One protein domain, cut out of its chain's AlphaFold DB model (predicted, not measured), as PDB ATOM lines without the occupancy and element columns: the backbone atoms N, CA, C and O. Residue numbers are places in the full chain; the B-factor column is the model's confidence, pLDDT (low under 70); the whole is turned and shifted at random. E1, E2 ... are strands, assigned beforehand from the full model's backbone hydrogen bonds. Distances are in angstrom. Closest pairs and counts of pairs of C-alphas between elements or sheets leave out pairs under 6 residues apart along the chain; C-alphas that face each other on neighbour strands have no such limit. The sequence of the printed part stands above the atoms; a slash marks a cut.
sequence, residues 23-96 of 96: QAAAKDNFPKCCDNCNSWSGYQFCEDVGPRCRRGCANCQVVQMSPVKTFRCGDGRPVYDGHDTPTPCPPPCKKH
ATOM      1  N   GLN A  23       8.502 -14.345   2.751       53.66
ATOM      2  CA  GLN A  23       9.343 -13.231   2.339       53.66
ATOM      3  C   GLN A  23      10.531 -13.825   1.589       53.66
ATOM      4  O   GLN A  23      11.249 -14.675   2.123       53.66
ATOM      5  N   ALA A  24      10.674 -13.449   0.319       53.69
ATOM      6  CA  ALA A  24      11.821 -13.844  -0.468       53.69
ATOM      7  C   ALA A  24      13.057 -13.377   0.304       53.69
ATOM      8  O   ALA A  24      13.241 -12.174   0.515       53.69
ATOM      9  N   ALA A  25      13.874 -14.317   0.778       53.47
ATOM     10  CA  ALA A  25      15.180 -13.965   1.295       53.47
ATOM     11  C   ALA A  25      15.896 -13.202   0.182       53.47
ATOM     12  O   ALA A  25      15.881 -13.626  -0.979       53.47
ATOM     13  N   ALA A  26      16.549 -12.090   0.531       56.88
ATOM     14  CA  ALA A  26      17.569 -11.526  -0.345       56.88
ATOM     15  C   ALA A  26      18.475 -12.679  -0.816       56.88
ATOM     16  O   ALA A  26      18.784 -13.565  -0.013       56.88
ATOM     17  N   LYS A  27      18.852 -12.701  -2.103       59.56
ATOM     18  CA  LYS A  27      19.587 -13.811  -2.753       59.56
ATOM     19  C   LYS A  27      20.776 -14.303  -1.904       59.56
ATOM     20  O   LYS A  27      21.065 -15.497  -1.883       59.56
ATOM     21  N   ASP A  28      21.378 -13.395  -1.136       64.00
ATOM     22  CA  ASP A  28      22.529 -13.607  -0.254       64.00
ATOM     23  C   ASP A  28      22.240 -14.352   1.066       64.00
ATOM     24  O   ASP A  28      23.167 -14.844   1.707       64.00
ATOM     25  N   ASN A  29      20.976 -14.459   1.488       73.75
ATOM     26  CA  ASN A  29      20.579 -15.124   2.738       73.75
ATOM     27  C   ASN A  29      20.187 -16.600   2.548       73.75
ATOM     28  O   ASN A  29      19.958 -17.316   3.531       73.75
ATOM     29  N   PHE A  30      20.128 -17.088   1.302       83.56
ATOM     30  CA  PHE A  30      19.919 -18.510   1.044       83.56
ATOM     31  C   PHE A  30      21.174 -19.308   1.436       83.56
ATOM     32  O   PHE A  30      22.296 -18.870   1.172       83.56
ATOM     33  N   PRO A  31      21.039 -20.474   2.089       86.06
ATOM     34  CA  PRO A  31      22.190 -21.215   2.589       86.06
ATOM     35  C   PRO A  31      23.109 -21.707   1.464       86.06
ATOM     36  O   PRO A  31      22.670 -22.025   0.359       86.06
ATOM     37  N   LYS A  32      24.402 -21.837   1.782       87.19
ATOM     38  CA  LYS A  32      25.426 -22.368   0.865       87.19
ATOM     39  C   LYS A  32      25.349 -23.884   0.667       87.19
ATOM     40  O   LYS A  32      25.917 -24.392  -0.293       87.19
ATOM     41  N   CYS A  33      24.693 -24.588   1.583       90.25
ATOM     42  CA  CYS A  33      24.406 -26.014   1.495       90.25
ATOM     43  C   CYS A  33      22.968 -26.267   1.959       90.25
ATOM     44  O   CYS A  33      22.436 -25.474   2.738       90.25
ATOM     45  N   CYS A  34      22.326 -27.316   1.456       91.31
ATOM     46  CA  CYS A  34      20.994 -27.709   1.889       91.31
ATOM     47  C   CYS A  34      20.804 -29.213   1.706       91.31
ATOM     48  O   CYS A  34      20.966 -29.708   0.591       91.31
ATOM     49  N   ASP A  35      20.460 -29.928   2.775       92.31
ATOM     50  CA  ASP A  35      20.213 -31.371   2.702       92.31
ATOM     51  C   ASP A  35      18.797 -31.674   2.194       92.31
ATOM     52  O   ASP A  35      18.611 -32.583   1.385       92.31
ATOM     53  N   ASN A  36      17.806 -30.889   2.623       91.38
ATOM     54  CA  ASN A  36      16.414 -31.008   2.210       91.38
ATOM     55  C   ASN A  36      15.952 -29.741   1.477       91.38
ATOM     56  O   ASN A  36      15.396 -28.808   2.066       91.38
ATOM     57  N   CYS A  37      16.213 -29.699   0.170       90.81
ATOM     58  CA  CYS A  37      15.799 -28.600  -0.694       90.81
ATOM     59  C   CYS A  37      14.459 -28.914  -1.365       90.81
ATOM     60  O   CYS A  37      14.326 -29.928  -2.047       90.81
ATOM     61  N   ASN A  38      13.490 -28.014  -1.213       90.06
ATOM     62  CA  ASN A  38      12.182 -28.106  -1.849       90.06
ATOM     63  C   ASN A  38      11.979 -26.920  -2.799       90.06
ATOM     64  O   ASN A  38      12.432 -25.810  -2.523       90.06
ATOM     65  N   SER A  39      11.285 -27.127  -3.913       87.25
ATOM     66  CA  SER A  39      10.999 -26.066  -4.877       87.25
ATOM     67  C   SER A  39       9.549 -26.110  -5.324       87.25
ATOM     68  O   SER A  39       9.090 -27.128  -5.840       87.25
ATOM     69  N   TRP A  40       8.839 -24.997  -5.164       82.69
ATOM     70  CA  TRP A  40       7.434 -24.880  -5.539       82.69
ATOM     71  C   TRP A  40       7.122 -23.449  -5.991       82.69
ATOM     72  O   TRP A  40       7.700 -22.487  -5.486       82.69
ATOM     73  N   SER A  41       6.209 -23.309  -6.957       84.75
ATOM     74  CA  SER A  41       5.705 -22.010  -7.436       84.75
ATOM     75  C   SER A  41       6.802 -21.004  -7.846       84.75
ATOM     76  O   SER A  41       6.700 -19.808  -7.596       84.75
ATOM     77  N   GLY A  42       7.901 -21.485  -8.442       84.81
ATOM     78  CA  GLY A  42       9.018 -20.631  -8.872       84.81
ATOM     79  C   GLY A  42       9.972 -20.186  -7.758       84.81
ATOM     80  O   GLY A  42      10.881 -19.402  -8.027       84.81
ATOM     81  N   TYR A  43       9.825 -20.712  -6.539       86.44
ATOM     82  CA  TYR A  43      10.728 -20.477  -5.412       86.44
ATOM     83  C   TYR A  43      11.367 -21.775  -4.922       86.44
ATOM     84  O   TYR A  43      10.810 -22.863  -5.066       86.44
ATOM     85  N   GLN A  44      12.545 -21.649  -4.325       88.94
ATOM     86  CA  GLN A  44      13.266 -22.715  -3.643       88.94
ATOM     87  C   GLN A  44      13.367 -22.395  -2.167       88.94
ATOM     88  O   GLN A  44      13.638 -21.256  -1.790       88.94
ATOM     89  N   PHE A  45      13.206 -23.423  -1.352       89.06
ATOM     90  CA  PHE A  45      13.200 -23.379   0.095       89.06
ATOM     91  C   PHE A  45      14.175 -24.430   0.601       89.06
ATOM     92  O   PHE A  45      14.245 -25.537   0.069       89.06
ATOM     93  N   CYS A  46      14.931 -24.083   1.635       90.19
ATOM     94  CA  CYS A  46      15.763 -25.053   2.324       90.19
ATOM     95  C   CYS A  46      15.109 -25.412   3.650       90.19
ATOM     96  O   CYS A  46      15.082 -24.587   4.566       90.19
ATOM     97  N   GLU A  47      14.591 -26.632   3.728       89.81
ATOM     98  CA  GLU A  47      13.777 -27.116   4.837       89.81
ATOM     99  C   GLU A  47      14.597 -27.768   5.956       89.81
ATOM    100  O   GLU A  47      14.025 -28.369   6.865       89.81
ATOM    101  N   ASP A  48      15.921 -27.624   5.912       90.00
ATOM    102  CA  ASP A  48      16.823 -28.104   6.952       90.00
ATOM    103  C   ASP A  48      16.416 -27.571   8.329       90.00
ATOM    104  O   ASP A  48      16.247 -26.365   8.552       90.00
ATOM    105  N   VAL A  49      16.296 -28.505   9.269       91.00
ATOM    106  CA  VAL A  49      16.038 -28.227  10.677       91.00
ATOM    107  C   VAL A  49      17.342 -28.196  11.453       91.00
ATOM    108  O   VAL A  49      18.203 -29.060  11.310       91.00
ATOM    109  N   GLY A  50      17.474 -27.198  12.318       89.56
ATOM    110  CA  GLY A  50      18.647 -27.035  13.162       89.56
ATOM    111  C   GLY A  50      18.298 -26.548  14.564       89.56
ATOM    112  O   GLY A  50      17.151 -26.205  14.850       89.56
ATOM    113  N   PRO A  51      19.294 -26.460  15.458       90.06
ATOM    114  CA  PRO A  51      19.102 -25.973  16.827       90.06
ATOM    115  C   PRO A  51      18.809 -24.464  16.901       90.06
ATOM    116  O   PRO A  51      18.451 -23.950  17.955       90.06
ATOM    117  N   ARG A  52      18.988 -23.731  15.797       88.44
ATOM    118  CA  ARG A  52      18.718 -22.293  15.665       88.44
ATOM    119  C   ARG A  52      18.457 -21.943  14.207       88.44
ATOM    120  O   ARG A  52      18.974 -22.614  13.315       88.44
ATOM    121  N   CYS A  53      17.728 -20.858  13.966       87.50
ATOM    122  CA  CYS A  53      17.623 -20.299  12.622       87.50
ATOM    123  C   CYS A  53      18.949 -19.711  12.144       87.50
ATOM    124  O   CYS A  53      19.781 -19.242  12.929       87.50
ATOM    125  N   ARG A  54      19.132 -19.730  10.824       82.50
ATOM    126  CA  ARG A  54      20.270 -19.096  10.159       82.50
ATOM    127  C   ARG A  54      20.232 -17.585  10.384       82.50
ATOM    128  O   ARG A  54      19.160 -16.988  10.489       82.50
ATOM    129  N   ARG A  55      21.410 -16.958  10.433       82.62
ATOM    130  CA  ARG A  55      21.502 -15.491  10.418       82.62
ATOM    131  C   ARG A  55      20.918 -14.969   9.107       82.62
ATOM    132  O   ARG A  55      21.165 -15.566   8.067       82.62
ATOM    133  N   GLY A  56      20.157 -13.882   9.187       80.25
ATOM    134  CA  GLY A  56      19.480 -13.303   8.025       80.25
ATOM    135  C   GLY A  56      18.185 -14.012   7.622       80.25
ATOM    136  O   GLY A  56      17.571 -13.588   6.654       80.25
ATOM    137  N   CYS A  57      17.752 -15.044   8.360       87.06
ATOM    138  CA  CYS A  57      16.426 -15.626   8.175       87.06
ATOM    139  C   CYS A  57      15.351 -14.695   8.757       87.06
ATOM    140  O   CYS A  57      15.324 -14.482   9.974       87.06
ATOM    141  N   ALA A  58      14.474 -14.163   7.912       85.19
ATOM    142  CA  ALA A  58      13.353 -13.314   8.293       85.19
ATOM    143  C   ALA A  58      12.187 -14.135   8.867       85.19
ATOM    144  O   ALA A  58      11.597 -13.754   9.877       85.19
ATOM    145  N   ASN A  59      11.881 -15.290   8.270       86.19
ATOM    146  CA  ASN A  59      10.791 -16.171   8.684       86.19
ATOM    147  C   ASN A  59      11.325 -17.402   9.433       86.19
ATOM    148  O   ASN A  59      11.457 -18.498   8.886       86.19
ATOM    149  N   CYS A  60      11.668 -17.218  10.706       88.38
ATOM    150  CA  CYS A  60      12.146 -18.296  11.568       88.38
ATOM    151  C   CYS A  60      10.985 -19.040  12.244       88.38
ATOM    152  O   CYS A  60      10.287 -18.477  13.088       88.38
ATOM    153  N   GLN A  61      10.812 -20.324  11.928       89.94
ATOM    154  CA  GLN A  61       9.741 -21.168  12.462       89.94
ATOM    155  C   GLN A  61      10.290 -22.189  13.457       89.94
ATOM    156  O   GLN A  61      11.330 -22.802  13.227       89.94
ATOM    157  N   VAL A  62       9.568 -22.412  14.557       91.06
ATOM    158  CA  VAL A  62       9.839 -23.524  15.480       91.06
ATOM    159  C   VAL A  62       9.182 -24.780  14.913       91.06
ATOM    160  O   VAL A  62       7.980 -24.771  14.668       91.06
ATOM    161  N   VAL A  63       9.954 -25.850  14.709       90.00
ATOM    162  CA  VAL A  63       9.445 -27.120  14.153       90.00
ATOM    163  C   VAL A  63       9.126 -28.123  15.252       90.00
ATOM    164  O   VAL A  63       8.106 -28.803  15.198       90.00
ATOM    165  N   GLN A  64       9.970 -28.194  16.278       87.12
ATOM    166  CA  GLN A  64       9.768 -29.082  17.414       87.12
ATOM    167  C   GLN A  64      10.124 -28.351  18.706       87.12
ATOM    168  O   GLN A  64      11.068 -27.564  18.727       87.12
ATOM    169  N   MET A  65       9.364 -28.584  19.780       84.50
ATOM    170  CA  MET A  65       9.642 -28.008  21.107       84.50
ATOM    171  C   MET A  65      10.285 -29.003  22.086       84.50
ATOM    172  O   MET A  65      10.932 -28.564  23.030       84.50
ATOM    173  N   SER A  66      10.126 -30.315  21.877       70.44
ATOM    174  CA  SER A  66      10.614 -31.374  22.773       70.44
ATOM    175  C   SER A  66      11.041 -32.613  21.969       70.44
ATOM    176  O   SER A  66      10.346 -32.941  21.003       70.44
ATOM    177  N   PRO A  67      12.147 -33.306  22.322       79.62
ATOM    178  CA  PRO A  67      13.012 -33.092  23.495       79.62
ATOM    179  C   PRO A  67      14.023 -31.948  23.336       79.62
ATOM    180  O   PRO A  67      14.512 -31.415  24.327       79.62
ATOM    181  N   VAL A  68      14.320 -31.539  22.100       84.69
ATOM    182  CA  VAL A  68      15.186 -30.395  21.796       84.69
ATOM    183  C   VAL A  68      14.419 -29.449  20.891       84.69
ATOM    184  O   VAL A  68      13.805 -29.876  19.913       84.69
ATOM    185  N   LYS A  69      14.449 -28.156  21.218       89.62
ATOM    186  CA  LYS A  69      13.814 -27.135  20.392       89.62
ATOM    187  C   LYS A  69      14.562 -27.003  19.065       89.62
ATOM    188  O   LYS A  69      15.744 -26.663  19.061       89.62
ATOM    189  N   THR A  70      13.872 -27.241  17.956       93.19
ATOM    190  CA  THR A  70      14.433 -27.119  16.607       93.19
ATOM    191  C   THR A  70      13.709 -26.050  15.810       93.19
ATOM    192  O   THR A  70      12.547 -25.712  16.059       93.19
ATOM    193  N   PHE A  71      14.425 -25.496  14.843       92.31
ATOM    194  CA  PHE A  71      13.980 -24.378  14.039       92.31
ATOM    195  C   PHE A  71      14.238 -24.643  12.563       92.31
ATOM    196  O   PHE A  71      15.226 -25.285  12.205       92.31
ATOM    197  N   ARG A  72      13.374 -24.086  11.719       90.88
ATOM    198  CA  ARG A  72      13.477 -24.100  10.261       90.88
ATOM    199  C   ARG A  72      13.307 -22.685   9.738       90.88
ATOM    200  O   ARG A  72      12.484 -21.923  10.242       90.88
ATOM    201  N   CYS A  73      14.083 -22.341   8.720       88.69
ATOM    202  CA  CYS A  73      13.908 -21.080   8.017       88.69
ATOM    203  C   CYS A  73      12.870 -21.243   6.901       88.69
ATOM    204  O   CYS A  73      13.020 -22.125   6.061       88.69
ATOM    205  N   GLY A  74      11.830 -20.411   6.905       87.38
ATOM    206  CA  GLY A  74      10.779 -20.381   5.885       87.38
ATOM    207  C   GLY A  74      11.100 -19.497   4.679       87.38
ATOM    208  O   GLY A  74      10.314 -19.457   3.736       87.38
ATOM    209  N   ASP A  75      12.228 -18.787   4.698       87.06
ATOM    210  CA  ASP A  75      12.611 -17.923   3.587       87.06
ATOM    211  C   ASP A  75      12.982 -18.749   2.354       87.06
ATOM    212  O   ASP A  75      13.758 -19.710   2.424       87.06
ATOM    213  N   GLY A  76      12.448 -18.326   1.212       86.06
ATOM    214  CA  GLY A  76      12.777 -18.888  -0.089       86.06
ATOM    215  C   GLY A  76      13.564 -17.910  -0.949       86.06
ATOM    216  O   GLY A  76      13.546 -16.705  -0.714       86.06
ATOM    217  N   ARG A  77      14.229 -18.423  -1.980       85.94
ATOM    218  CA  ARG A  77      14.784 -17.616  -3.077       85.94
ATOM    219  C   ARG A  77      14.060 -17.960  -4.379       85.94
ATOM    220  O   ARG A  77      13.577 -19.087  -4.494       85.94
ATOM    221  N   PRO A  78      13.996 -17.064  -5.371       85.69
ATOM    222  CA  PRO A  78      13.475 -17.437  -6.679       85.69
ATOM    223  C   PRO A  78      14.349 -18.525  -7.323       85.69
ATOM    224  O   PRO A  78      15.571 -18.541  -7.153       85.69
ATOM    225  N   VAL A  79      13.716 -19.449  -8.051       84.56
ATOM    226  CA  VAL A  79      14.410 -20.457  -8.873       84.56
ATOM    227  C   VAL A  79      15.192 -19.760  -9.978       84.56
ATOM    228  O   VAL A  79      16.325 -20.131 -10.238       84.56
ATOM    229  N   TYR A  80      14.603 -18.747 -10.609       82.19
ATOM    230  CA  TYR A  80      15.222 -18.008 -11.703       82.19
ATOM    231  C   TYR A  80      15.829 -16.720 -11.177       82.19
ATOM    232  O   TYR A  80      15.176 -15.965 -10.460       82.19
ATOM    233  N   ASP A  81      17.070 -16.439 -11.547       73.25
ATOM    234  CA  ASP A  81      17.778 -15.263 -11.062       73.25
ATOM    235  C   ASP A  81      17.665 -14.031 -11.972       73.25
ATOM    236  O   ASP A  81      18.535 -13.163 -11.962       73.25
ATOM    237  N   GLY A  82      16.560 -13.939 -12.716       70.88
ATOM    238  CA  GLY A  82      16.246 -12.813 -13.600       70.88
ATOM    239  C   GLY A  82      16.812 -12.929 -15.018       70.88
ATOM    240  O   GLY A  82      16.506 -12.082 -15.848       70.88
ATOM    241  N   HIS A  83      17.582 -13.981 -15.312       70.31
ATOM    242  CA  HIS A  83      18.149 -14.272 -16.638       70.31
ATOM    243  C   HIS A  83      17.617 -15.582 -17.249       70.31
ATOM    244  O   HIS A  83      18.290 -16.198 -18.072       70.31
ATOM    245  N   ASP A  84      16.449 -16.054 -16.799       72.44
ATOM    246  CA  ASP A  84      15.871 -17.370 -17.139       72.44
ATOM    247  C   ASP A  84      16.775 -18.576 -16.820       72.44
ATOM    248  O   ASP A  84      16.445 -19.724 -17.120       72.44
ATOM    249  N   THR A  85      17.896 -18.349 -16.133       75.19
ATOM    250  CA  THR A  85      18.779 -19.397 -15.641       75.19
ATOM    251  C   THR A  85      18.252 -19.951 -14.317       75.19
ATOM    252  O   THR A  85      18.154 -19.216 -13.329       75.19
ATOM    253  N   PRO A  86      17.893 -21.248 -14.249       79.00
ATOM    254  CA  PRO A  86      17.502 -21.859 -12.991       79.00
ATOM    255  C   PRO A  86      18.730 -21.963 -12.081       79.00
ATOM    256  O   PRO A  86      19.709 -22.635 -12.392       79.00
ATOM    257  N   THR A  87      18.667 -21.310 -10.928       82.62
ATOM    258  CA  THR A  87      19.631 -21.456  -9.842       82.62
ATOM    259  C   THR A  87      19.379 -22.807  -9.170       82.62
ATOM    260  O   THR A  87      18.338 -22.971  -8.537       82.62
ATOM    261  N   PRO A  88      20.277 -23.796  -9.272       85.25
ATOM    262  CA  PRO A  88      20.054 -25.113  -8.684       85.25
ATOM    263  C   PRO A  88      20.103 -25.057  -7.157       85.25
ATOM    264  O   PRO A  88      20.780 -24.200  -6.579       85.25
ATOM    265  N   CYS A  89      19.429 -26.004  -6.498       86.62
ATOM    266  CA  CYS A  89      19.566 -26.202  -5.057       86.62
ATOM    267  C   CYS A  89      21.051 -26.314  -4.657       86.62
ATOM    268  O   CYS A  89      21.844 -26.897  -5.403       86.62
ATOM    269  N   PRO A  90      21.447 -25.757  -3.500       88.56
ATOM    270  CA  PRO A  90      22.807 -25.899  -3.004       88.56
ATOM    271  C   PRO A  90      23.163 -27.379  -2.787       88.56
ATOM    272  O   PRO A  90      22.266 -28.189  -2.556       88.56
ATOM    273  N   PRO A  91      24.457 -27.736  -2.811       91.56
ATOM    274  CA  PRO A  91      24.885 -29.090  -2.484       91.56
ATOM    275  C   PRO A  91      24.513 -29.462  -1.035       91.56
ATOM    276  O   PRO A  91      24.338 -28.569  -0.202       91.56
ATOM    277  N   PRO A  92      24.450 -30.762  -0.702       91.38
ATOM    278  CA  PRO A  92      24.205 -31.213   0.664       91.38
ATOM    279  C   PRO A  92      25.272 -30.696   1.636       91.38
ATOM    280  O   PRO A  92      26.431 -30.456   1.271       91.38
ATOM    281  N   CYS A  93      24.875 -30.505   2.889       88.94
ATOM    282  CA  CYS A  93      25.771 -30.036   3.930       88.94
ATOM    283  C   CYS A  93      26.747 -31.149   4.330       88.94
ATOM    284  O   CYS A  93      26.393 -32.321   4.470       88.94
ATOM    285  N   LYS A  94      28.026 -30.793   4.520       84.06
ATOM    286  CA  LYS A  94      29.019 -31.758   5.007       84.06
ATOM    287  C   LYS A  94      28.637 -32.191   6.420       84.06
ATOM    288  O   LYS A  94      28.586 -31.362   7.325       84.06
ATOM    289  N   LYS A  95      28.431 -33.492   6.601       72.56
ATOM    290  CA  LYS A  95      28.355 -34.117   7.921       72.56
ATOM    291  C   LYS A  95      29.787 -34.199   8.462       72.56
ATOM    292  O   LYS A  95      30.668 -34.696   7.760       72.56
ATOM    293  N   HIS A  96      30.036 -33.603   9.623       55.41
ATOM    294  CA  HIS A  96      31.287 -33.755  10.370       55.41
ATOM    295  C   HIS A  96      31.127 -34.865  11.397       55.41
ATOM    296  O   HIS A  96      30.016 -34.958  11.965       55.41
TER     297      HIS A  96
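AT A GLANCE: This is residues 23 to 96 of the 96 residues of a protein of Triticum aestivum (UniProt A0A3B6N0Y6). Little of this domain is regular: two small hairpins, E1 with E2 and E3 with E4, lie one beyond the other along the long axis, and E4 runs on into E5, which adds a third strand beside E2. The 74 printed residues, with no named helix, have 20 in strands E1 to E5; sheets E1 - E2 - E5 and E3 - E4 are antiparallel, the class all strand. The whole is compact, radius of gyration of the C-alphas 12.7 A, but elongated, spanning 44 by 28 by 20 A.

HOW THE PARTS SIT: Inner strand E2, residues 43 to 46, is antiparallel to edge strands E1, residues 37 to 40, and E5, residues 76 to 78. Within hydrogen-bond range are N 38 and O 45, 2.9 A, and N 44 and O 77, 2.8 A. E3, residues 60 to 64, and E4, residues 70 to 73, form a hairpin at 146 degrees, N 61 and O 72 within hydrogen-bond range at 2.9 A. Residues 49 to 50 pair antiparallel with 71 to 72 of E4. E1 and E3 are apart.

IN THESE COORDINATES: E1 begins at C-alpha 37 (15.799, -28.600, -0.694); E5 ends at C-alpha 78 (13.475, -17.437, -6.679). E3 is 12.5 A long.

THE WHOLE: The C-alphas farthest apart, Pro 67 and His 83, are 44.6 A apart. The printed part has no cut; link E2 to E3 is long. Residues 23 to 28 and 96 have pLDDT under 70.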